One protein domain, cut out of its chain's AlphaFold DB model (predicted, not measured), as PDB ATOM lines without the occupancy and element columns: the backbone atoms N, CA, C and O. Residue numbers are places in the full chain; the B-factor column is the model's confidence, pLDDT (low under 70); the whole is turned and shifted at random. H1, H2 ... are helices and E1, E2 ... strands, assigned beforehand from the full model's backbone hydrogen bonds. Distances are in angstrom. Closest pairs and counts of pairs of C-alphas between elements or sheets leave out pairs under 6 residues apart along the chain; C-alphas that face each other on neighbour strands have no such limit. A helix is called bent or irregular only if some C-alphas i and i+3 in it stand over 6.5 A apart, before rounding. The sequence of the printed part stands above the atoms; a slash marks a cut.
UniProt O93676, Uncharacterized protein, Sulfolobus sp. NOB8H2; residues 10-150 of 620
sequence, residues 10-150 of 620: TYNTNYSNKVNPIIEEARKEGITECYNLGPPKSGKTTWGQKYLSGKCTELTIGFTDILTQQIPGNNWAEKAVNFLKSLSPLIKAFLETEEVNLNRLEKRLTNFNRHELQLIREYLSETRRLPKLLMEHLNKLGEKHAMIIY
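What this domain is: This is residues 10 to 150 of the 620 residues of an uncharacterized protein of Sulfolobus sp. NOB8H2 (UniProt O93676). A small three-stranded parallel sheet has helices on both faces, H2 over one and H5 on the other, with the second arm of the bent helix H1 packed on its strand E5; H6 leads from this sheet to a second, two-stranded sheet, E3 and E4, beside which H4 packs on H5. From this body a long arm reaches away: residues 61 to 75, with no named element, run out, and H3 runs back to the two-stranded sheet, and this arm makes the length of the whole. The printed part has 141 residues, with six named helices and five named strands in the order H1 E1 H2 E2 H3 E3 H4 H5 E4 H6 E5. The larger sheet has the order E2 E1 E5 and is parallel, the smaller is antiparallel, and the class is mixed, helices and strands. The whole is only just loose, close to compact, with a radius of gyration of the C-alphas of 17.5 A, and it is elongated, spanning 52 by 34 by 30 A.

How they stand to each other: E1, residues 34 to 38, is the inner strand of the larger sheet, and E2, residues 57 to 60, and E5, residues 146 to 149, are its edge strands. E2 and E1 are parallel at 26 degrees, with N 36 and O 57 at 2.8 A, and E1 and E5 at 19 degrees, with N 35 and O 146 at 2.8 A, both pairs within hydrogen-bond range. H2, residues 44 to 51, is on this sheet at a height of 9.1 A, over E1 and slantwise to the strands, at 35 degrees to E1 on the local plane. E1, H2 and E2 form a strand-helix-strand unit, two parallel neighbour strands with a helix between them, and its crossover is right-handed. H5, residues 114 to 124, is on the opposite face from H2, beside the strands and over none of them; the closest C-alphas of H5 and E5 are those of Glu 116 and Met 147, 6.2 A apart. H1, residues 10 to 28, was assigned as one helix by its hydrogen bonds but is bent, with C-alphas 18 and 21 6.9 A apart; its arms, H1a, residues 10 to 18, and H1b, residues 21 to 28, stand at a steep tilt of 35.3 degrees, only just more than shallow. H1a touches H2, about perpendicular at 77 degrees, closest at the C-alphas of Ser 16 and Tyr 51, 6.3 A. H1b is on the sheet, and its closest C-alpha to E5 is that of Ala 26, 5.9 A from that of Ala 146. H4, residues 102 to 108, touches H5 at a steep tilt of 54 degrees, opposite ways, closest at the C-alphas of Leu 102 and Arg 121, 6.4 A. H6, residues 132 to 142, only grazes the larger sheet, with its residues 138 to 142. E3, residues 97 to 99, and E4, residues 129 to 131, are antiparallel at 146 degrees, with N 98 and O 130 at 2.9 A, within hydrogen-bond range. H3, residues 76 to 94, touches H6 only at their ends, with residues 93 to 94 of H3 alone, about perpendicular at 86 degrees; the closest C-alphas are those of Phe 94 and Leu 133, 6.3 A apart. H3 is apart from H1a, H1b, H2, H4 and H5. Every O i to N i+4 pair is within hydrogen-bond range in H1a, H1b, H2, H5 and H6, against 13 of 15 in H3 and 1 of 3 in H4, where 2 of 4 O i to N i+3 pairs are.

Where its parts are: H1a begins at C-alpha 10, (175.024, -44.791, 187.605), and measures 12.5 A; H1b measures 10.5 A. E1, E2 and E5 measure 13.3 A, 10.3 A and 10.6 A, and E5 ends at C-alpha 149, (163.569, -35.841, 178.168). H3 begins at C-alpha 76, (125.487, -44.873, 177.445), and measures 26.6 A; it is only just irregular, with C-alphas 86 and 89 6.52 A apart. H4, 10.0 A, is only just irregular too, with C-alphas 103 and 106 7.0 A apart. H2, H5 and H6 measure 10.2 A, 15.3 A and 16.0 A, and E3 and E4 7.0 A and 7.1 A.

The domain as a whole: The two C-alphas farthest apart are those of Thr 10 and Asn 74, 54.6 A. The printed part has no cut. The link from E2 to H3, 15 residues, is long, and the other links are tight. The mean pLDDT of the printed part is 79.5; 20 residues are under 70, among them residues 64 to 74 and 88 to 91.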
ATOM      1  N   THR A  10     173.903 -45.458 188.291       92.00
ATOM      2  CA  THR A  10     175.024 -44.791 187.605       92.00
ATOM      3  C   THR A  10     174.526 -43.894 186.472       92.00
ATOM      4  O   THR A  10     174.864 -42.712 186.419       92.00
ATOM      5  N   TYR A  11     173.677 -44.439 185.595       94.44
ATOM      6  CA  TYR A  11     173.069 -43.697 184.493       94.44
ATOM      7  C   TYR A  11     172.207 -42.542 185.009       94.44
ATOM      8  O   TYR A  11     172.377 -41.402 184.591       94.44
ATOM      9  N   ASN A  12     171.344 -42.815 185.982       94.31
ATOM     10  CA  ASN A  12     170.406 -41.854 186.548       94.31
ATOM     11  C   ASN A  12     171.092 -40.670 187.231       94.31
ATOM     12  O   ASN A  12     170.646 -39.529 187.078       94.31
ATOM     13  N   THR A  13     172.195 -40.936 187.930       92.81
ATOM     14  CA  THR A  13     173.040 -39.914 188.558       92.81
ATOM     15  C   THR A  13     173.720 -39.049 187.500       92.81
ATOM     16  O   THR A  13     173.638 -37.821 187.554       92.81
ATOM     17  N   ASN A  14     174.337 -39.671 186.491       92.50
ATOM     18  CA  ASN A  14     174.993 -38.950 185.398       92.50
ATOM     19  C   ASN A  14     173.997 -38.103 184.598       92.50
ATOM     20  O   ASN A  14     174.274 -36.946 184.278       92.50
ATOM     21  N   TYR A  15     172.817 -38.653 184.317       92.38
ATOM     22  CA  TYR A  15     171.759 -37.951 183.610       92.38
ATOM     23  C   TYR A  15     171.219 -36.770 184.431       92.38
ATOM     24  O   TYR A  15     171.038 -35.687 183.881       92.38
ATOM     25  N   SER A  16     171.055 -36.918 185.752       91.50
ATOM     26  CA  SER A  16     170.709 -35.796 186.641       91.50
ATOM     27  C   SER A  16     171.736 -34.665 186.565       91.50
ATOM     28  O   SER A  16     171.356 -33.510 186.380       91.50
ATOM     29  N   ASN A  17     173.031 -34.987 186.581       90.56
ATOM     30  CA  ASN A  17     174.091 -33.988 186.417       90.56
ATOM     31  C   ASN A  17     174.045 -33.287 185.045       90.56
ATOM     32  O   ASN A  17     174.371 -32.105 184.961       90.56
ATOM     33  N   LYS A  18     173.604 -33.981 183.983       89.75
ATOM     34  CA  LYS A  18     173.406 -33.396 182.642       89.75
ATOM     35  C   LYS A  18     172.250 -32.389 182.612       89.75
ATOM     36  O   LYS A  18     172.358 -31.383 181.916       89.75
ATOM     37  N   VAL A  19     171.152 -32.649 183.327       89.81
ATOM     38  CA  VAL A  19     169.902 -31.872 183.185       89.81
ATOM     39  C   VAL A  19     169.621 -30.874 184.310       89.81
ATOM     40  O   VAL A  19     168.880 -29.920 184.086       89.81
ATOM     41  N   ASN A  20     170.231 -31.022 185.490       86.62
ATOM     42  CA  ASN A  20     170.111 -30.038 186.574       86.62
ATOM     43  C   ASN A  20     170.500 -28.610 186.139       86.62
ATOM     44  O   ASN A  20     169.747 -27.693 186.471       86.62
ATOM     45  N   PRO A  21     171.573 -28.391 185.345       87.12
ATOM     46  CA  PRO A  21     171.900 -27.059 184.839       87.12
ATOM     47  C   PRO A  21     170.778 -26.432 184.004       87.12
ATOM     48  O   PRO A  21     170.537 -25.238 184.132       87.12
ATOM     49  N   ILE A  22     170.049 -27.235 183.219       85.75
ATOM     50  CA  ILE A  22     168.923 -26.773 182.389       85.75
ATOM     51  C   ILE A  22     167.802 -26.226 183.282       85.75
ATOM     52  O   ILE A  22     167.263 -25.151 183.037       85.75
ATOM     53  N   ILE A  23     167.484 -26.942 184.364       84.25
ATOM     54  CA  ILE A  23     166.446 -26.541 185.324       84.25
ATOM     55  C   ILE A  23     166.880 -25.294 186.109       84.25
ATOM     56  O   ILE A  23     166.066 -24.415 186.394       84.25
ATOM     57  N   GLU A  24     168.152 -25.211 186.500       84.06
ATOM     58  CA  GLU A  24     168.693 -24.050 187.210       84.06
ATOM     59  C   GLU A  24     168.748 -22.796 186.334       84.06
ATOM     60  O   GLU A  24     168.465 -21.704 186.825       84.06
ATOM     61  N   GLU A  25     169.095 -22.940 185.056       83.31
ATOM     62  CA  GLU A  25     169.101 -21.856 184.074       83.31
ATOM     63  C   GLU A  25     167.684 -21.334 183.829       83.31
ATOM     64  O   GLU A  25     167.439 -20.145 184.023       83.31
ATOM     65  N   ALA A  26     166.725 -22.225 183.568       82.19
ATOM     66  CA  ALA A  26     165.323 -21.848 183.403       82.19
ATOM     67  C   ALA A  26     164.775 -21.090 184.630       82.19
ATOM     68  O   ALA A  26     164.093 -20.072 184.500       82.19
ATOM     69  N   ARG A  27     165.150 -21.504 185.850       81.88
ATOM     70  CA  ARG A  27     164.778 -20.781 187.080       81.88
ATOM     71  C   ARG A  27     165.359 -19.375 187.166       81.88
ATOM     72  O   ARG A  27     164.687 -18.487 187.686       81.88
ATOM     73  N   LYS A  28     166.587 -19.156 186.683       84.25
ATOM     74  CA  LYS A  28     167.191 -17.811 186.623       84.25
ATOM     75  C   LYS A  28     166.444 -16.904 185.645       84.25
ATOM     76  O   LYS A  28     166.393 -15.700 185.869       84.25
ATOM     77  N   GLU A  29     165.828 -17.484 184.621       81.19
ATOM     78  CA  GLU A  29     164.980 -16.796 183.640       81.19
ATOM     79  C   GLU A  29     163.523 -16.614 184.111       81.19
ATOM     80  O   GLU A  29     162.687 -16.095 183.376       81.19
ATOM     81  N   GLY A  30     163.210 -16.989 185.358       78.62
ATOM     82  CA  GLY A  30     161.880 -16.831 185.953       78.62
ATOM     83  C   GLY A  30     160.915 -17.988 185.676       78.62
ATOM     84  O   GLY A  30     159.754 -17.912 186.076       78.62
ATOM     85  N   ILE A  31     161.378 -19.072 185.047       80.94
ATOM     86  CA  ILE A  31     160.583 -20.276 184.795       80.94
ATOM     87  C   ILE A  31     160.616 -21.168 186.040       80.94
ATOM     88  O   ILE A  31     161.641 -21.754 186.398       80.94
ATOM     89  N   THR A  32     159.485 -21.270 186.734       75.00
ATOM     90  CA  THR A  32     159.374 -22.041 187.985       75.00
ATOM     91  C   THR A  32     158.868 -23.464 187.787       75.00
ATOM     92  O   THR A  32     159.081 -24.309 188.658       75.00
ATOM     93  N   GLU A  33     158.216 -23.733 186.658       82.25
ATOM     94  CA  GLU A  33     157.607 -25.020 186.336       82.25
ATOM     95  C   GLU A  33     158.474 -25.814 185.348       82.25
ATOM     96  O   GLU A  33     159.154 -25.255 184.488       82.25
ATOM     97  N   CYS A  34     158.479 -27.138 185.491       87.75
ATOM     98  CA  CYS A  34     159.326 -28.038 184.715       87.75
ATOM     99  C   CYS A  34     158.543 -29.283 184.300       87.75
ATOM    100  O   CYS A  34     157.801 -29.838 185.110       87.75
ATOM    101  N   TYR A  35     158.765 -29.761 183.077       90.00
ATOM    102  CA  TYR A  35     158.233 -31.020 182.576       90.00
ATOM    103  C   TYR A  35     159.327 -32.062 182.359       90.00
ATOM    104  O   TYR A  35     160.309 -31.831 181.652       90.00
ATOM    105  N   ASN A  36     159.107 -33.250 182.922       90.75
ATOM    106  CA  ASN A  36     159.881 -34.447 182.641       90.75
ATOM    107  C   ASN A  36     159.170 -35.284 181.572       90.75
ATOM    108  O   ASN A  36     158.244 -36.044 181.871       90.75
ATOM    109  N   LEU A  37     159.598 -35.116 180.321       91.19
ATOM    110  CA  LEU A  37     159.074 -35.848 179.177       91.19
ATOM    111  C   LEU A  37     159.786 -37.185 178.980       91.19
ATOM    112  O   LEU A  37     160.921 -37.386 179.397       91.19
ATOM    113  N   GLY A  38     159.140 -38.104 178.268       91.44
ATOM    114  CA  GLY A  38     159.792 -39.304 177.738       91.44
ATOM    115  C   GLY A  38     158.805 -40.424 177.425       91.44
ATOM    116  O   GLY A  38     157.599 -40.223 177.598       91.44
ATOM    117  N   PRO A  39     159.287 -41.607 177.015       92.75
ATOM    118  CA  PRO A  39     158.447 -42.739 176.640       92.75
ATOM    119  C   PRO A  39     157.533 -43.240 177.768       92.75
ATOM    120  O   PRO A  39     157.846 -43.052 178.955       92.75
ATOM    121  N   PRO A  40     156.434 -43.936 177.435       91.62
ATOM    122  CA  PRO A  40     155.643 -44.684 178.402       91.62
ATOM    123  C   PRO A  40     156.529 -45.630 179.213       91.62
ATOM    124  O   PRO A  40     157.416 -46.291 178.676       91.62
ATOM    125  N   LYS A  41     156.299 -45.709 180.529       92.19
ATOM    126  CA  LYS A  41     156.970 -46.684 181.410       92.19
ATOM    127  C   LYS A  41     158.511 -46.638 181.364       92.19
ATOM    128  O   LYS A  41     159.158 -47.613 181.722       92.19
ATOM    129  N   SER A  42     159.119 -45.503 180.999       92.56
ATOM    130  CA  SER A  42     160.584 -45.356 180.917       92.56
ATOM    131  C   SER A  42     161.294 -45.176 182.267       92.56
ATOM    132  O   SER A  42     162.514 -45.075 182.303       92.56
ATOM    133  N   GLY A  43     160.556 -45.131 183.384       89.94
ATOM    134  CA  GLY A  43     161.107 -44.925 184.733       89.94
ATOM    135  C   GLY A  43     161.158 -43.469 185.204       89.94
ATOM    136  O   GLY A  43     161.704 -43.210 186.277       89.94
ATOM    137  N   LYS A  44     160.566 -42.533 184.442       90.69
ATOM    138  CA  LYS A  44     160.499 -41.095 184.773       90.69
ATOM    139  C   LYS A  44     160.060 -40.828 186.205       90.69
ATOM    140  O   LYS A  44     160.682 -39.999 186.856       90.69
ATOM    141  N   THR A  45     159.061 -41.562 186.692       88.12
ATOM    142  CA  THR A  45     158.509 -41.376 188.036       88.12
ATOM    143  C   THR A  45     159.511 -41.658 189.130       88.12
ATOM    144  O   THR A  45     159.771 -40.818 189.989       88.12
ATOM    145  N   THR A  46     160.144 -42.827 189.071       87.88
ATOM    146  CA  THR A  46     161.172 -43.196 190.041       87.88
ATOM    147  C   THR A  46     162.364 -42.244 189.968       87.88
ATOM    148  O   THR A  46     162.866 -41.815 191.007       87.88
ATOM    149  N   TRP A  47     162.796 -41.878 188.760       91.81
ATOM    150  CA  TRP A  47     163.928 -40.977 188.579       91.81
ATOM    151  C   TRP A  47     163.625 -39.547 189.059       91.81
ATOM    152  O   TRP A  47     164.376 -38.991 189.859       91.81
ATOM    153  N   GLY A  48     162.492 -38.967 188.659       88.12
ATOM    154  CA  GLY A  48     162.075 -37.618 189.044       88.12
ATOM    155  C   GLY A  48     161.887 -37.469 190.555       88.12
ATOM    156  O   GLY A  48     162.314 -36.471 191.137       88.12
ATOM    157  N   GLN A  49     161.333 -38.484 191.223       87.50
ATOM    158  CA  GLN A  49     161.212 -38.491 192.683       87.50
ATOM    159  C   GLN A  49     162.578 -38.521 193.384       87.50
ATOM    160  O   GLN A  49     162.790 -37.757 194.325       87.50
ATOM    161  N   LYS A  50     163.513 -39.365 192.927       89.25
ATOM    162  CA  LYS A  50     164.823 -39.549 193.581       89.25
ATOM    163  C   LYS A  50     165.822 -38.431 193.287       89.25
ATOM    164  O   LYS A  50     166.495 -37.973 194.202       89.25
ATOM    165  N   TYR A  51     165.912 -37.993 192.034       88.56
ATOM    166  CA  TYR A  51     166.990 -37.111 191.566       88.56
ATOM    167  C   TYR A  51     166.544 -35.664 191.360       88.56
ATOM    168  O   TYR A  51     167.366 -34.757 191.437       88.56
ATOM    169  N   LEU A  52     165.245 -35.428 191.151       85.06
ATOM    170  CA  LEU A  52     164.681 -34.081 191.013       85.06
ATOM    171  C   LEU A  52     163.778 -33.684 192.182       85.06
ATOM    172  O   LEU A  52     163.194 -32.602 192.153       85.06
ATOM    173  N   SER A  53     163.636 -34.530 193.206       78.94
ATOM    174  CA  SER A  53     162.740 -34.297 194.350       78.94
ATOM    175  C   SER A  53     161.286 -33.997 193.943       78.94
ATOM    176  O   SER A  53     160.614 -33.211 194.607       78.94
ATOM    177  N   GLY A  54     160.813 -34.552 192.821       67.38
ATOM    178  CA  GLY A  54     159.458 -34.308 192.306       67.38
ATOM    179  C   GLY A  54     159.210 -32.889 191.778       67.38
ATOM    180  O   GLY A  54     158.063 -32.487 191.628       67.38
ATOM    181  N   LYS A  55     160.265 -32.112 191.491       74.62
ATOM    182  CA  LYS A  55     160.166 -30.711 191.033       74.62
ATOM    183  C   LYS A  55     159.628 -30.535 189.606       74.62
ATOM    184  O   LYS A  55     159.410 -29.398 189.202       74.62
ATOM    185  N   CYS A  56     159.473 -31.615 188.843       83.94
ATOM    186  CA  CYS A  56     158.994 -31.574 187.465       83.94
ATOM    187  C   CYS A  56     157.755 -32.456 187.311       83.94
ATOM    188  O   CYS A  56     157.746 -33.594 187.779       83.94
ATOM    189  N   THR A  57     156.745 -31.944 186.612       86.81
ATOM    190  CA  THR A  57     155.542 -32.688 186.239       86.81
ATOM    191  C   THR A  57     155.889 -33.695 185.150       86.81
ATOM    192  O   THR A  57     156.585 -33.380 184.185       86.81
ATOM    193  N   GLU A  58     155.427 -34.929 185.287       87.25
ATOM    194  CA  GLU A  58     155.721 -35.981 184.320       87.25
ATOM    195  C   GLU A  58     154.696 -35.995 183.202       87.25
ATOM    196  O   GLU A  58     153.496 -36.035 183.455       87.25
ATOM    197  N   LEU A  59     155.181 -36.035 181.965       86.12
ATOM    198  CA  LEU A  59     154.336 -36.225 180.797       86.12
ATOM    199  C   LEU A  59     154.951 -37.279 179.880       86.12
ATOM    200  O   LEU A  59     156.171 -37.441 179.780       86.12
ATOM    201  N   THR A  60     154.097 -38.013 179.179       86.75
ATOM    202  CA  THR A  60     154.559 -38.861 178.084       86.75
ATOM    203  C   THR A  60     154.704 -38.003 176.835       86.75
ATOM    204  O   THR A  60     153.764 -37.323 176.426       86.75
ATOM    205  N   ILE A  61     155.897 -38.015 176.234       84.12
ATOM    206  CA  ILE A  61     156.169 -37.213 175.038       84.12
ATOM    207  C   ILE A  61     155.229 -37.634 173.908       84.12
ATOM    208  O   ILE A  61     155.063 -38.819 173.660       84.12
ATOM    209  N   GLY A  62     154.604 -36.678 173.230       77.12
ATOM    210  CA  GLY A  62     153.709 -36.951 172.105       77.12
ATOM    211  C   GLY A  62     152.217 -36.942 172.412       77.12
ATOM    212  O   GLY A  62     151.432 -36.788 171.479       77.12
ATOM    213  N   PHE A  63     151.821 -37.000 173.683       76.06
ATOM    214  CA  PHE A  63     150.444 -36.687 174.062       76.06
ATOM    215  C   PHE A  63     150.222 -35.177 174.102       76.06
ATOM    216  O   PHE A  63     151.154 -34.411 174.350       76.06
ATOM    217  N   THR A  64     148.989 -34.754 173.821       64.25
ATOM    218  CA  THR A  64     148.563 -33.348 173.811       64.25
ATOM    219  C   THR A  64     147.442 -33.129 174.821       64.25
ATOM    220  O   THR A  64     146.658 -34.045 175.060       64.25
ATOM    221  N   ASP A  65     147.323 -31.917 175.372       58.69
ATOM    222  CA  ASP A  65     146.259 -31.533 176.324       58.69
ATOM    223  C   ASP A  65     144.830 -31.574 175.736       58.69
ATOM    224  O   ASP A  65     143.867 -31.175 176.386       58.69
ATOM    225  N   ILE A  66     144.659 -32.017 174.487       50.88
ATOM    226  CA  ILE A  66     143.400 -31.942 173.734       50.88
ATOM    227  C   ILE A  66     142.318 -32.896 174.304       50.88
ATOM    228  O   ILE A  66     141.155 -32.824 173.912       50.88
ATOM    229  N   LEU A  67     142.654 -33.762 175.266       50.31
ATOM    230  CA  LEU A  67     141.934 -35.018 175.514       50.31
ATOM    231  C   LEU A  67     141.237 -35.135 176.873       50.31
ATOM    232  O   LEU A  67     141.272 -36.182 177.506       50.31
ATOM    233  N   THR A  68     140.553 -34.080 177.312       42.31
ATOM    234  CA  THR A  68     139.637 -34.153 178.465       42.31
ATOM    235  C   THR A  68     138.370 -33.332 178.223       42.31
ATOM    236  O   THR A  68     138.080 -32.361 178.920       42.31
ATOM    237  N   GLN A  69     137.578 -33.697 177.213       45.75
ATOM    238  CA  GLN A  69     136.221 -33.156 177.083       45.75
ATOM    239  C   GLN A  69     135.214 -34.114 177.713       45.75
ATOM    240  O   GLN A  69     135.190 -35.302 177.400       45.75
ATOM    241  N   GLN A  70     134.352 -33.589 178.589       46.81
ATOM    242  CA  GLN A  70     133.167 -34.323 179.026       46.81
ATOM    243  C   GLN A  70     132.283 -34.603 177.810       46.81
ATOM    244  O   GLN A  70     131.870 -33.677 177.112       46.81
ATOM    245  N   ILE A  71     132.000 -35.879 177.554       55.78
ATOM    246  CA  ILE A  71     131.198 -36.299 176.406       55.78
ATOM    247  C   ILE A  71     129.709 -36.110 176.748       55.78
ATOM    248  O   ILE A  71     129.213 -36.770 177.671       55.78
ATOM    249  N   PRO A  72     128.972 -35.232 176.042       47.03
ATOM    250  CA  PRO A  72     127.543 -35.046 176.270       47.03
ATOM    251  C   PRO A  72     126.753 -36.288 175.827       47.03
ATOM    252  O   PRO A  72     127.128 -36.966 174.871       47.03
ATOM    253  N   GLY A  73     125.642 -36.587 176.503       51.62
ATOM    254  CA  GLY A  73     124.734 -37.679 176.135       51.62
ATOM    255  C   GLY A  73     123.850 -38.122 177.298       51.62
ATOM    256  O   GLY A  73     124.289 -38.133 178.451       51.62
ATOM    257  N   ASN A  74     122.610 -38.500 176.990       59.75
ATOM    258  CA  ASN A  74     121.594 -38.850 177.985       59.75
ATOM    259  C   ASN A  74     121.665 -40.325 178.401       59.75
ATOM    260  O   ASN A  74     121.275 -40.675 179.513       59.75
ATOM    261  N   ASN A  75     122.193 -41.191 177.533       71.06
ATOM    262  CA  ASN A  75     122.409 -42.610 177.811       71.06
ATOM    263  C   ASN A  75     123.794 -43.082 177.332       71.06
ATOM    264  O   ASN A  75     124.545 -42.345 176.694       71.06
ATOM    265  N   TRP A  76     124.158 -44.312 177.694       70.25
ATOM    266  CA  TRP A  76     125.487 -44.873 177.445       70.25
ATOM    267  C   TRP A  76     125.814 -45.033 175.950       70.25
ATOM    268  O   TRP A  76     126.903 -44.649 175.528       70.25
ATOM    269  N   ALA A  77     124.860 -45.503 175.137       70.06
ATOM    270  CA  ALA A  77     125.053 -45.678 173.696       70.06
ATOM    271  C   ALA A  77     125.287 -44.332 172.995       70.06
ATOM    272  O   ALA A  77     126.185 -44.197 172.167       70.06
ATOM    273  N   GLU A  78     124.532 -43.305 173.383       69.94
ATOM    274  CA  GLU A  78     124.690 -41.949 172.863       69.94
ATOM    275  C   GLU A  78     126.044 -41.344 173.257       69.94
ATOM    276  O   GLU A  78     126.712 -40.738 172.419       69.94
ATOM    277  N   LYS A  79     126.497 -41.559 174.500       73.06
ATOM    278  CA  LYS A  79     127.841 -41.146 174.933       73.06
ATOM    279  C   LYS A  79     128.930 -41.832 174.108       73.06
ATOM    280  O   LYS A  79     129.878 -41.168 173.704       73.06
ATOM    281  N   ALA A  80     128.791 -43.121 173.806       72.19
ATOM    282  CA  ALA A  80     129.786 -43.851 173.022       72.19
ATOM    283  C   ALA A  80     129.821 -43.367 171.562       72.19
ATOM    284  O   ALA A  80     130.887 -43.126 170.997       72.19
ATOM    285  N   VAL A  81     128.653 -43.099 170.972       71.25
ATOM    286  CA  VAL A  81     128.539 -42.461 169.653       71.25
ATOM    287  C   VAL A  81     129.147 -41.056 169.641       71.25
ATOM    288  O   VAL A  81     129.856 -40.700 168.700       71.25
ATOM    289  N   ASN A  82     128.886 -40.242 170.661       71.69
ATOM    290  CA  ASN A  82     129.409 -38.879 170.736       71.69
ATOM    291  C   ASN A  82     130.923 -38.849 170.982       71.69
ATOM    292  O   ASN A  82     131.601 -37.973 170.447       71.69
ATOM    293  N   PHE A  83     131.462 -39.842 171.689       76.62
ATOM    294  CA  PHE A  83     132.899 -40.088 171.759       76.62
ATOM    295  C   PHE A  83     133.477 -40.422 170.378       76.62
ATOM    296  O   PHE A  83     134.385 -39.751 169.905       76.62
ATOM    297  N   LEU A  84     132.893 -41.378 169.651       73.06
ATOM    298  CA  LEU A  84     133.338 -41.698 168.289       73.06
ATOM    299  C   LEU A  84     133.281 -40.483 167.341       73.06
ATOM    300  O   LEU A  84     134.174 -40.294 166.510       73.06
ATOM    301  N   LYS A  85     132.263 -39.622 167.481       73.00
ATOM    302  CA  LYS A  85     132.160 -38.349 166.746       73.00
ATOM    303  C   LYS A  85     133.310 -37.398 167.065       73.00
ATOM    304  O   LYS A  85     133.822 -36.768 166.140       73.00
ATOM    305  N   SER A  86     133.705 -37.276 168.335       72.75
ATOM    306  CA  SER A  86     134.789 -36.372 168.738       72.75
ATOM    307  C   SER A  86     136.158 -36.850 168.253       72.75
ATOM    308  O   SER A  86     137.016 -36.018 167.963       72.75
ATOM    309  N   LEU A  87     136.344 -38.164 168.068       70.62
ATOM    310  CA  LEU A  87     137.594 -38.724 167.547       70.62
ATOM    311  C   LEU A  87     137.813 -38.453 166.053       70.62
ATOM    312  O   LEU A  87     138.956 -38.308 165.629       70.62
ATOM    313  N   SER A  88     136.758 -38.333 165.236       68.50
ATOM    314  CA  SER A  88     136.905 -38.163 163.776       68.50
ATOM    315  C   SER A  88     137.766 -36.947 163.373       68.50
ATOM    316  O   SER A  88     138.749 -37.126 162.640       68.50
ATOM    317  N   PRO A  89     137.493 -35.717 163.865       68.62
ATOM    318  CA  PRO A  89     138.339 -34.561 163.573       68.62
ATOM    319  C   PRO A  89     139.759 -34.706 164.129       68.62
ATOM    320  O   PRO A  89     140.712 -34.286 163.470       68.62
ATOM    321  N   LEU A  90     139.903 -35.313 165.312       66.50
ATOM    322  CA  LEU A  90     141.191 -35.509 165.977       66.50
ATOM    323  C   LEU A  90     142.084 -36.452 165.177       66.50
ATOM    324  O   LEU A  90     143.215 -36.093 164.868       66.50
ATOM    325  N   ILE A  91     141.553 -37.597 164.745       68.06
ATOM    326  CA  ILE A  91     142.262 -38.554 163.896       68.06
ATOM    327  C   ILE A  91     142.667 -37.895 162.570       68.06
ATOM    328  O   ILE A  91     143.817 -38.028 162.153       68.06
ATOM    329  N   LYS A  92     141.775 -37.125 161.922       70.50
ATOM    330  CA  LYS A  92     142.100 -36.406 160.671       70.50
ATOM    331  C   LYS A  92     143.258 -35.424 160.877       70.50
ATOM    332  O   LYS A  92     144.203 -35.444 160.091       70.50
ATOM    333  N   ALA A  93     143.208 -34.609 161.930       68.50
ATOM    334  CA  ALA A  93     144.245 -33.625 162.235       68.50
ATOM    335  C   ALA A  93     145.569 -34.279 162.673       68.50
ATOM    336  O   ALA A  93     146.646 -33.808 162.317       68.50
ATOM    337  N   PHE A  94     145.503 -35.393 163.398       65.75
ATOM    338  CA  PHE A  94     146.673 -36.130 163.864       65.75
ATOM    339  C   PHE A  94     147.382 -36.894 162.734       65.75
ATOM    340  O   PHE A  94     148.611 -36.967 162.695       65.75
ATOM    341  N   LEU A  95     146.625 -37.389 161.748       68.38
ATOM    342  CA  LEU A  95     147.167 -37.990 160.525       68.38
ATOM    343  C   LEU A  95     147.919 -36.985 159.639       68.38
ATOM    344  O   LEU A  95     148.711 -37.395 158.774       68.38
ATOM    345  N   GLU A  96     147.715 -35.680 159.839       73.69
ATOM    346  CA  GLU A  96     148.533 -34.666 159.189       73.69
ATOM    347  C   GLU A  96     149.951 -34.701 159.747       73.69
ATOM    348  O   GLU A  96     150.245 -34.246 160.851       73.69
ATOM    349  N   THR A  97     150.856 -35.241 158.939       73.69
ATOM    350  CA  THR A  97     152.235 -35.488 159.353       73.69
ATOM    351  C   THR A  97     153.201 -34.697 158.509       73.69
ATOM    352  O   THR A  97     153.000 -34.484 157.310       73.69
ATOM    353  N   GLU A  98     154.313 -34.348 159.119       74.31
ATOM    354  CA  GLU A  98     155.382 -33.594 158.495       74.31
ATOM    355  C   GLU A  98     156.728 -34.258 158.715       74.31
ATOM    356  O   GLU A  98     156.897 -35.059 159.631       74.31
ATOM    357  N   GLU A  99     157.678 -33.948 157.839       75.75
ATOM    358  CA  GLU A  99     159.039 -34.447 157.968       75.75
ATOM    359  C   GLU A  99     159.764 -33.742 159.106       75.75
ATOM    360  O   GLU A  99     159.785 -32.508 159.196       75.75
ATOM    361  N   VAL A 100     160.406 -34.540 159.954       74.88
ATOM    362  CA  VAL A 100     161.281 -34.029 161.001       74.88
ATOM    363  C   VAL A 100     162.587 -33.609 160.343       74.88
ATOM    364  O   VAL A 100     163.380 -34.430 159.889       74.88
ATOM    365  N   ASN A 101     162.820 -32.301 160.281       78.25
ATOM    366  CA  ASN A 101     164.077 -31.744 159.805       78.25
ATOM    367  C   ASN A 101     164.844 -31.150 160.989       78.25
ATOM    368  O   ASN A 101     164.537 -30.045 161.440       78.25
ATOM    369  N   LEU A 102     165.862 -31.871 161.471       74.69
ATOM    370  CA  LEU A 102     166.656 -31.481 162.646       74.69
ATOM    371  C   LEU A 102     167.324 -30.099 162.494       74.69
ATOM    372  O   LEU A 102     167.467 -29.365 163.478       74.69
ATOM    373  N   ASN A 103     167.653 -29.705 161.258       73.00
ATOM    374  CA  ASN A 103     168.234 -28.398 160.932       73.00
ATOM    375  C   ASN A 103     167.194 -27.267 160.944       73.00
ATOM    376  O   ASN A 103     167.552 -26.096 161.034       73.00
ATOM    377  N   ARG A 104     165.899 -27.594 160.841       77.00
ATOM    378  CA  ARG A 104     164.788 -26.635 160.943       77.00
ATOM    379  C   ARG A 104     164.096 -26.658 162.306       77.00
ATOM    380  O   ARG A 104     163.282 -25.770 162.537       77.00
ATOM    381  N   LEU A 105     164.424 -27.603 163.195       76.88
ATOM    382  CA  LEU A 105     163.841 -27.679 164.542       76.88
ATOM    383  C   LEU A 105     164.009 -26.366 165.315       76.88
ATOM    384  O   LEU A 105     163.027 -25.874 165.842       76.88
ATOM    385  N   GLU A 106     165.189 -25.738 165.283       73.31
ATOM    386  CA  GLU A 106     165.443 -24.428 165.920       73.31
ATOM    387  C   GLU A 106     164.515 -23.310 165.421       73.31
ATOM    388  O   GLU A 106     164.112 -22.443 166.185       73.31
ATOM    389  N   LYS A 107     164.147 -23.324 164.133       78.50
ATOM    390  CA  LYS A 107     163.233 -22.318 163.565       78.50
ATOM    391  C   LYS A 107     161.778 -22.560 163.954       78.50
ATOM    392  O   LYS A 107     160.945 -21.685 163.745       78.50
ATOM    393  N   ARG A 108     161.465 -23.771 164.411       77.25
ATOM    394  CA  ARG A 108     160.100 -24.240 164.646       77.25
ATOM    395  C   ARG A 108     159.757 -24.336 166.125       77.25
ATOM    396  O   ARG A 108     158.622 -24.082 166.498       77.25
ATOM    397  N   LEU A 109     160.740 -24.713 166.929       82.31
ATOM    398  CA  LEU A 109     160.695 -24.793 168.376       82.31
ATOM    399  C   LEU A 109     161.439 -23.574 168.931       82.31
ATOM    400  O   LEU A 109     162.575 -23.677 169.382       82.31
ATOM    401  N   THR A 110     160.829 -22.397 168.802       81.69
ATOM    402  CA  THR A 110     161.472 -21.111 169.133       81.69
ATOM    403  C   THR A 110     161.526 -20.837 170.629       81.69
ATOM    404  O   THR A 110     162.274 -19.969 171.063       81.69
ATOM    405  N   ASN A 111     160.726 -21.568 171.402       82.88
ATOM    406  CA  ASN A 111     160.519 -21.338 172.827       82.88
ATOM    407  C   ASN A 111     161.400 -22.239 173.702       82.88
ATOM    408  O   ASN A 111     161.039 -22.539 174.827       82.88
ATOM    409  N   PHE A 112     162.519 -22.727 173.171       83.69
ATOM    410  CA  PHE A 112     163.415 -23.633 173.882       83.69
ATOM    411  C   PHE A 112     164.833 -23.093 173.875       83.69
ATOM    412  O   PHE A 112     165.312 -22.579 172.858       83.69
ATOM    413  N   ASN A 113     165.536 -23.271 174.989       83.75
ATOM    414  CA  ASN A 113     166.951 -22.954 175.048       83.75
ATOM    415  C   ASN A 113     167.786 -23.995 174.276       83.75
ATOM    416  O   ASN A 113     167.319 -25.060 173.851       83.75
ATOM    417  N   ARG A 114     169.072 -23.690 174.079       83.75
ATOM    418  CA  ARG A 114     169.981 -24.533 173.287       83.75
ATOM    419  C   ARG A 114     170.115 -25.956 173.845       83.75
ATOM    420  O   ARG A 114     170.244 -26.897 173.060       83.75
ATOM    421  N   HIS A 115     170.102 -26.115 175.166       85.12
ATOM    422  CA  HIS A 115     170.255 -27.407 175.829       85.12
ATOM    423  C   HIS A 115     168.988 -28.263 175.704       85.12
ATOM    424  O   HIS A 115     169.078 -29.451 175.399       85.12
ATOM    425  N   GLU A 116     167.807 -27.661 175.836       87.31
ATOM    426  CA  GLU A 116     166.517 -28.335 175.632       87.31
ATOM    427  C   GLU A 116     166.343 -28.789 174.179       87.31
ATOM    428  O   GLU A 116     165.999 -29.943 173.913       87.31
ATOM    429  N   LEU A 117     166.676 -27.919 173.218       87.06
ATOM    430  CA  LEU A 117     166.660 -28.265 171.794       87.06
ATOM    431  C   LEU A 117     167.609 -29.415 171.465       87.06
ATOM    432  O   LEU A 117     167.305 -30.230 170.592       87.06
ATOM    433  N   GLN A 118     168.750 -29.499 172.151       88.50
ATOM    434  CA  GLN A 118     169.662 -30.625 172.005       88.50
ATOM    435  C   GLN A 118     169.018 -31.928 172.496       88.50
ATOM    436  O   GLN A 118     169.083 -32.922 171.777       88.50
ATOM    437  N   LEU A 119     168.343 -31.926 173.652       90.06
ATOM    438  CA  LEU A 119     167.623 -33.108 174.143       90.06
ATOM    439  C   LEU A 119     166.519 -33.548 173.168       90.06
ATOM    440  O   LEU A 119     166.415 -34.733 172.851       90.06
ATOM    441  N   ILE A 120     165.736 -32.600 172.640       89.25
ATOM    442  CA  ILE A 120     164.680 -32.879 171.652       89.25
ATOM    443  C   ILE A 120     165.277 -33.462 170.366       89.25
ATOM    444  O   ILE A 120     164.765 -34.447 169.834       89.25
ATOM    445  N   ARG A 121     166.387 -32.895 169.878       87.94
ATOM    446  CA  ARG A 121     167.110 -33.403 168.702       87.94
ATOM    447  C   ARG A 121     167.651 -34.812 168.910       87.94
ATOM    448  O   ARG A 121     167.502 -35.638 168.018       87.94
ATOM    449  N   GLU A 122     168.274 -35.076 170.056       88.50
ATOM    450  CA  GLU A 122     168.802 -36.398 170.420       88.50
ATOM    451  C   GLU A 122     167.683 -37.448 170.489       88.50
ATOM    452  O   GLU A 122     167.866 -38.599 170.082       88.50
ATOM    453  N   TYR A 123     166.512 -37.054 170.988       90.00
ATOM    454  CA  TYR A 123     165.360 -37.938 171.093       90.00
ATOM    455  C   TYR A 123     164.723 -38.232 169.727       90.00
ATOM    456  O   TYR A 123     164.483 -39.390 169.396       90.00
ATOM    457  N   LEU A 124     164.504 -37.199 168.909       87.62
ATOM    458  CA  LEU A 124     163.833 -37.304 167.608       87.62
ATOM    459  C   LEU A 124     164.774 -37.656 166.445       87.62
ATOM    460  O   LEU A 124     164.354 -37.644 165.289       87.62
ATOM    461  N   SER A 125     166.046 -37.964 166.714       84.06
ATOM    462  CA  SER A 125     167.066 -38.196 165.681       84.06
ATOM    463  C   SER A 125     166.737 -39.352 164.734       84.06
ATOM    464  O   SER A 125     167.172 -39.364 163.586       84.06
ATOM    465  N   GLU A 126     165.984 -40.335 165.224       79.50
ATOM    466  CA  GLU A 126     165.571 -41.533 164.483       79.50
ATOM    467  C   GLU A 126     164.156 -41.391 163.893       79.50
ATOM    468  O   GLU A 126     163.711 -42.225 163.101       79.50
ATOM    469  N   THR A 127     163.449 -40.314 164.241       79.44
ATOM    470  CA  THR A 127     162.064 -40.072 163.849       79.44
ATOM    471  C   THR A 127     162.015 -39.366 162.498       79.44
ATOM    472  O   THR A 127     162.494 -38.248 162.346       79.44
ATOM    473  N   ARG A 128     161.400 -39.993 161.489       75.12
ATOM    474  CA  ARG A 128     161.306 -39.404 160.138       75.12
ATOM    475  C   ARG A 128     160.155 -38.416 159.988       75.12
ATOM    476  O   ARG A 128     160.285 -37.410 159.293       75.12
ATOM    477  N   ARG A 129     159.007 -38.728 160.588       76.44
ATOM    478  CA  ARG A 129     157.795 -37.910 160.512       76.44
ATOM    479  C   ARG A 129     157.108 -37.854 161.861       76.44
ATOM    480  O   ARG A 129     157.119 -38.846 162.582       76.44
ATOM    481  N   LEU A 130     156.469 -36.728 162.145       76.62
ATOM    482  CA  LEU A 130     155.635 -36.533 163.327       76.62
ATOM    483  C   LEU A 130     154.288 -35.915 162.933       76.62
ATOM    484  O   LEU A 130     154.221 -35.202 161.924       76.62
ATOM    485  N   PRO A 131     153.222 -36.165 163.709       76.12
ATOM    486  CA  PRO A 131     151.989 -35.392 163.645       76.12
ATOM    487  C   PRO A 131     152.280 -33.901 163.843       76.12
ATOM    488  O   PRO A 131     153.023 -33.532 164.755       76.12
ATOM    489  N   LYS A 132     151.683 -33.026 163.028       77.69
ATOM    490  CA  LYS A 132     151.867 -31.568 163.165       77.69
ATOM    491  C   LYS A 132     151.456 -31.064 164.552       77.69
ATOM    492  O   LYS A 132     152.194 -30.294 165.164       77.69
ATOM    493  N   LEU A 133     150.331 -31.566 165.067       75.69
ATOM    494  CA  LEU A 133     149.798 -31.217 166.390       75.69
ATOM    495  C   LEU A 133     150.784 -31.513 167.529       75.69
ATOM    496  O   LEU A 133     150.836 -30.779 168.511       75.69
ATOM    497  N   LEU A 134     151.593 -32.566 167.393       79.31
ATOM    498  CA  LEU A 134     152.611 -32.906 168.382       79.31
ATOM    499  C   LEU A 134     153.702 -31.831 168.432       79.31
ATOM    500  O   LEU A 134     154.101 -31.411 169.516       79.31
ATOM    501  N   MET A 135     154.161 -31.354 167.272       78.19
ATOM    502  CA  MET A 135     155.179 -30.300 167.186       78.19
ATOM    503  C   MET A 135     154.668 -28.959 167.719       78.19
ATOM    504  O   MET A 135     155.403 -28.247 168.402       78.19
ATOM    505  N   GLU A 136     153.410 -28.626 167.436       80.75
ATOM    506  CA  GLU A 136     152.748 -27.436 167.981       80.75
ATOM    507  C   GLU A 136     152.626 -27.514 169.504       80.75
ATOM    508  O   GLU A 136     152.949 -26.552 170.202       80.75
ATOM    509  N   HIS A 137     152.232 -28.677 170.027       81.88
ATOM    510  CA  HIS A 137     152.146 -28.894 171.464       81.88
ATOM    511  C   HIS A 137     153.511 -28.786 172.150       81.88
ATOM    512  O   HIS A 137     153.624 -28.083 173.151       81.88
ATOM    513  N   LEU A 138     154.559 -29.404 171.592       82.38
ATOM    514  CA  LEU A 138     155.920 -29.248 172.111       82.38
ATOM    515  C   LEU A 138     156.317 -27.767 172.168       82.38
ATOM    516  O   LEU A 138     156.765 -27.306 173.213       82.38
ATOM    517  N   ASN A 139     156.090 -26.998 171.098       83.94
ATOM    518  CA  ASN A 139     156.415 -25.567 171.089       83.94
ATOM    519  C   ASN A 139     155.653 -24.767 172.158       83.94
ATOM    520  O   ASN A 139     156.221 -23.858 172.760       83.94
ATOM    521  N   LYS A 140     154.389 -25.126 172.412       83.62
ATOM    522  CA  LYS A 140     153.561 -24.522 173.461       83.62
ATOM    523  C   LYS A 140     154.074 -24.853 174.865       83.62
ATOM    524  O   LYS A 140     154.054 -23.987 175.735       83.62
ATOM    525  N   LEU A 141     154.547 -26.080 175.098       82.00
ATOM    526  CA  LEU A 141     155.117 -26.471 176.393       82.00
ATOM    527  C   LEU A 141     156.357 -25.631 176.736       82.00
ATOM    528  O   LEU A 141     156.461 -25.170 177.874       82.00
ATOM    529  N   GLY A 142     157.229 -25.372 175.754       78.75
ATOM    530  CA  GLY A 142     158.443 -24.563 175.935       78.75
ATOM    531  C   GLY A 142     158.190 -23.093 176.302       78.75
ATOM    532  O   GLY A 142     159.036 -22.466 176.920       78.75
ATOM    533  N   GLU A 143     157.008 -22.528 176.017       78.75
ATOM    534  CA  GLU A 143     156.713 -21.111 176.327       78.75
ATOM    535  C   GLU A 143     156.768 -20.769 177.817       78.75
ATOM    536  O   GLU A 143     156.992 -19.616 178.180       78.75
ATOM    537  N   LYS A 144     156.465 -21.742 178.677       73.88
ATOM    538  CA  LYS A 144     156.177 -21.495 180.096       73.88
ATOM    539  C   LYS A 144     156.914 -22.429 181.047       73.88
ATOM    540  O   LYS A 144     156.818 -22.237 182.257       73.88
ATOM    541  N   HIS A 145     157.616 -23.434 180.528       82.94
ATOM    542  CA  HIS A 145     158.141 -24.523 181.342       82.94
ATOM    543  C   HIS A 145     159.507 -24.966 180.836       82.94
ATOM    544  O   HIS A 145     159.725 -25.071 179.631       82.94
ATOM    545  N   ALA A 146     160.386 -25.309 181.774       87.31
ATOM    546  CA  ALA A 146     161.626 -25.999 181.458       87.31
ATOM    547  C   ALA A 146     161.312 -27.434 181.021       87.31
ATOM    548  O   ALA A 146     160.434 -28.079 181.601       87.31
ATOM    549  N   MET A 147     162.042 -27.968 180.049       88.19
ATOM    550  CA  MET A 147     161.801 -29.308 179.522       88.19
ATOM    551  C   MET A 147     163.041 -30.194 179.591       88.19
ATOM    552  O   MET A 147     164.127 -29.850 179.134       88.19
ATOM    553  N   ILE A 148     162.847 -31.410 180.088       91.62
ATOM    554  CA  ILE A 148     163.843 -32.482 180.030       91.62
ATOM    555  C   ILE A 148     163.217 -33.732 179.409       91.62
ATOM    556  O   ILE A 148     161.998 -33.898 179.443       91.62
ATOM    557  N   ILE A 149     164.040 -34.615 178.835       92.69
ATOM    558  CA  ILE A 149     163.569 -35.841 178.168       92.69
ATOM    559  C   ILE A 149     164.291 -37.062 178.724       92.69
ATOM    560  O   ILE A 149     165.385 -37.407 178.270       92.69
ATOM    561  N   TYR A 150     163.671 -37.735 179.686       94.44
ATOM    562  CA  TYR A 150     164.236 -38.893 180.363       94.44
ATOM    563  C   TYR A 150     163.756 -40.226 179.771       94.44
ATOM    564  O   TYR A 150     162.558 -40.508 179.630       94.44
TER     565      TYR A 150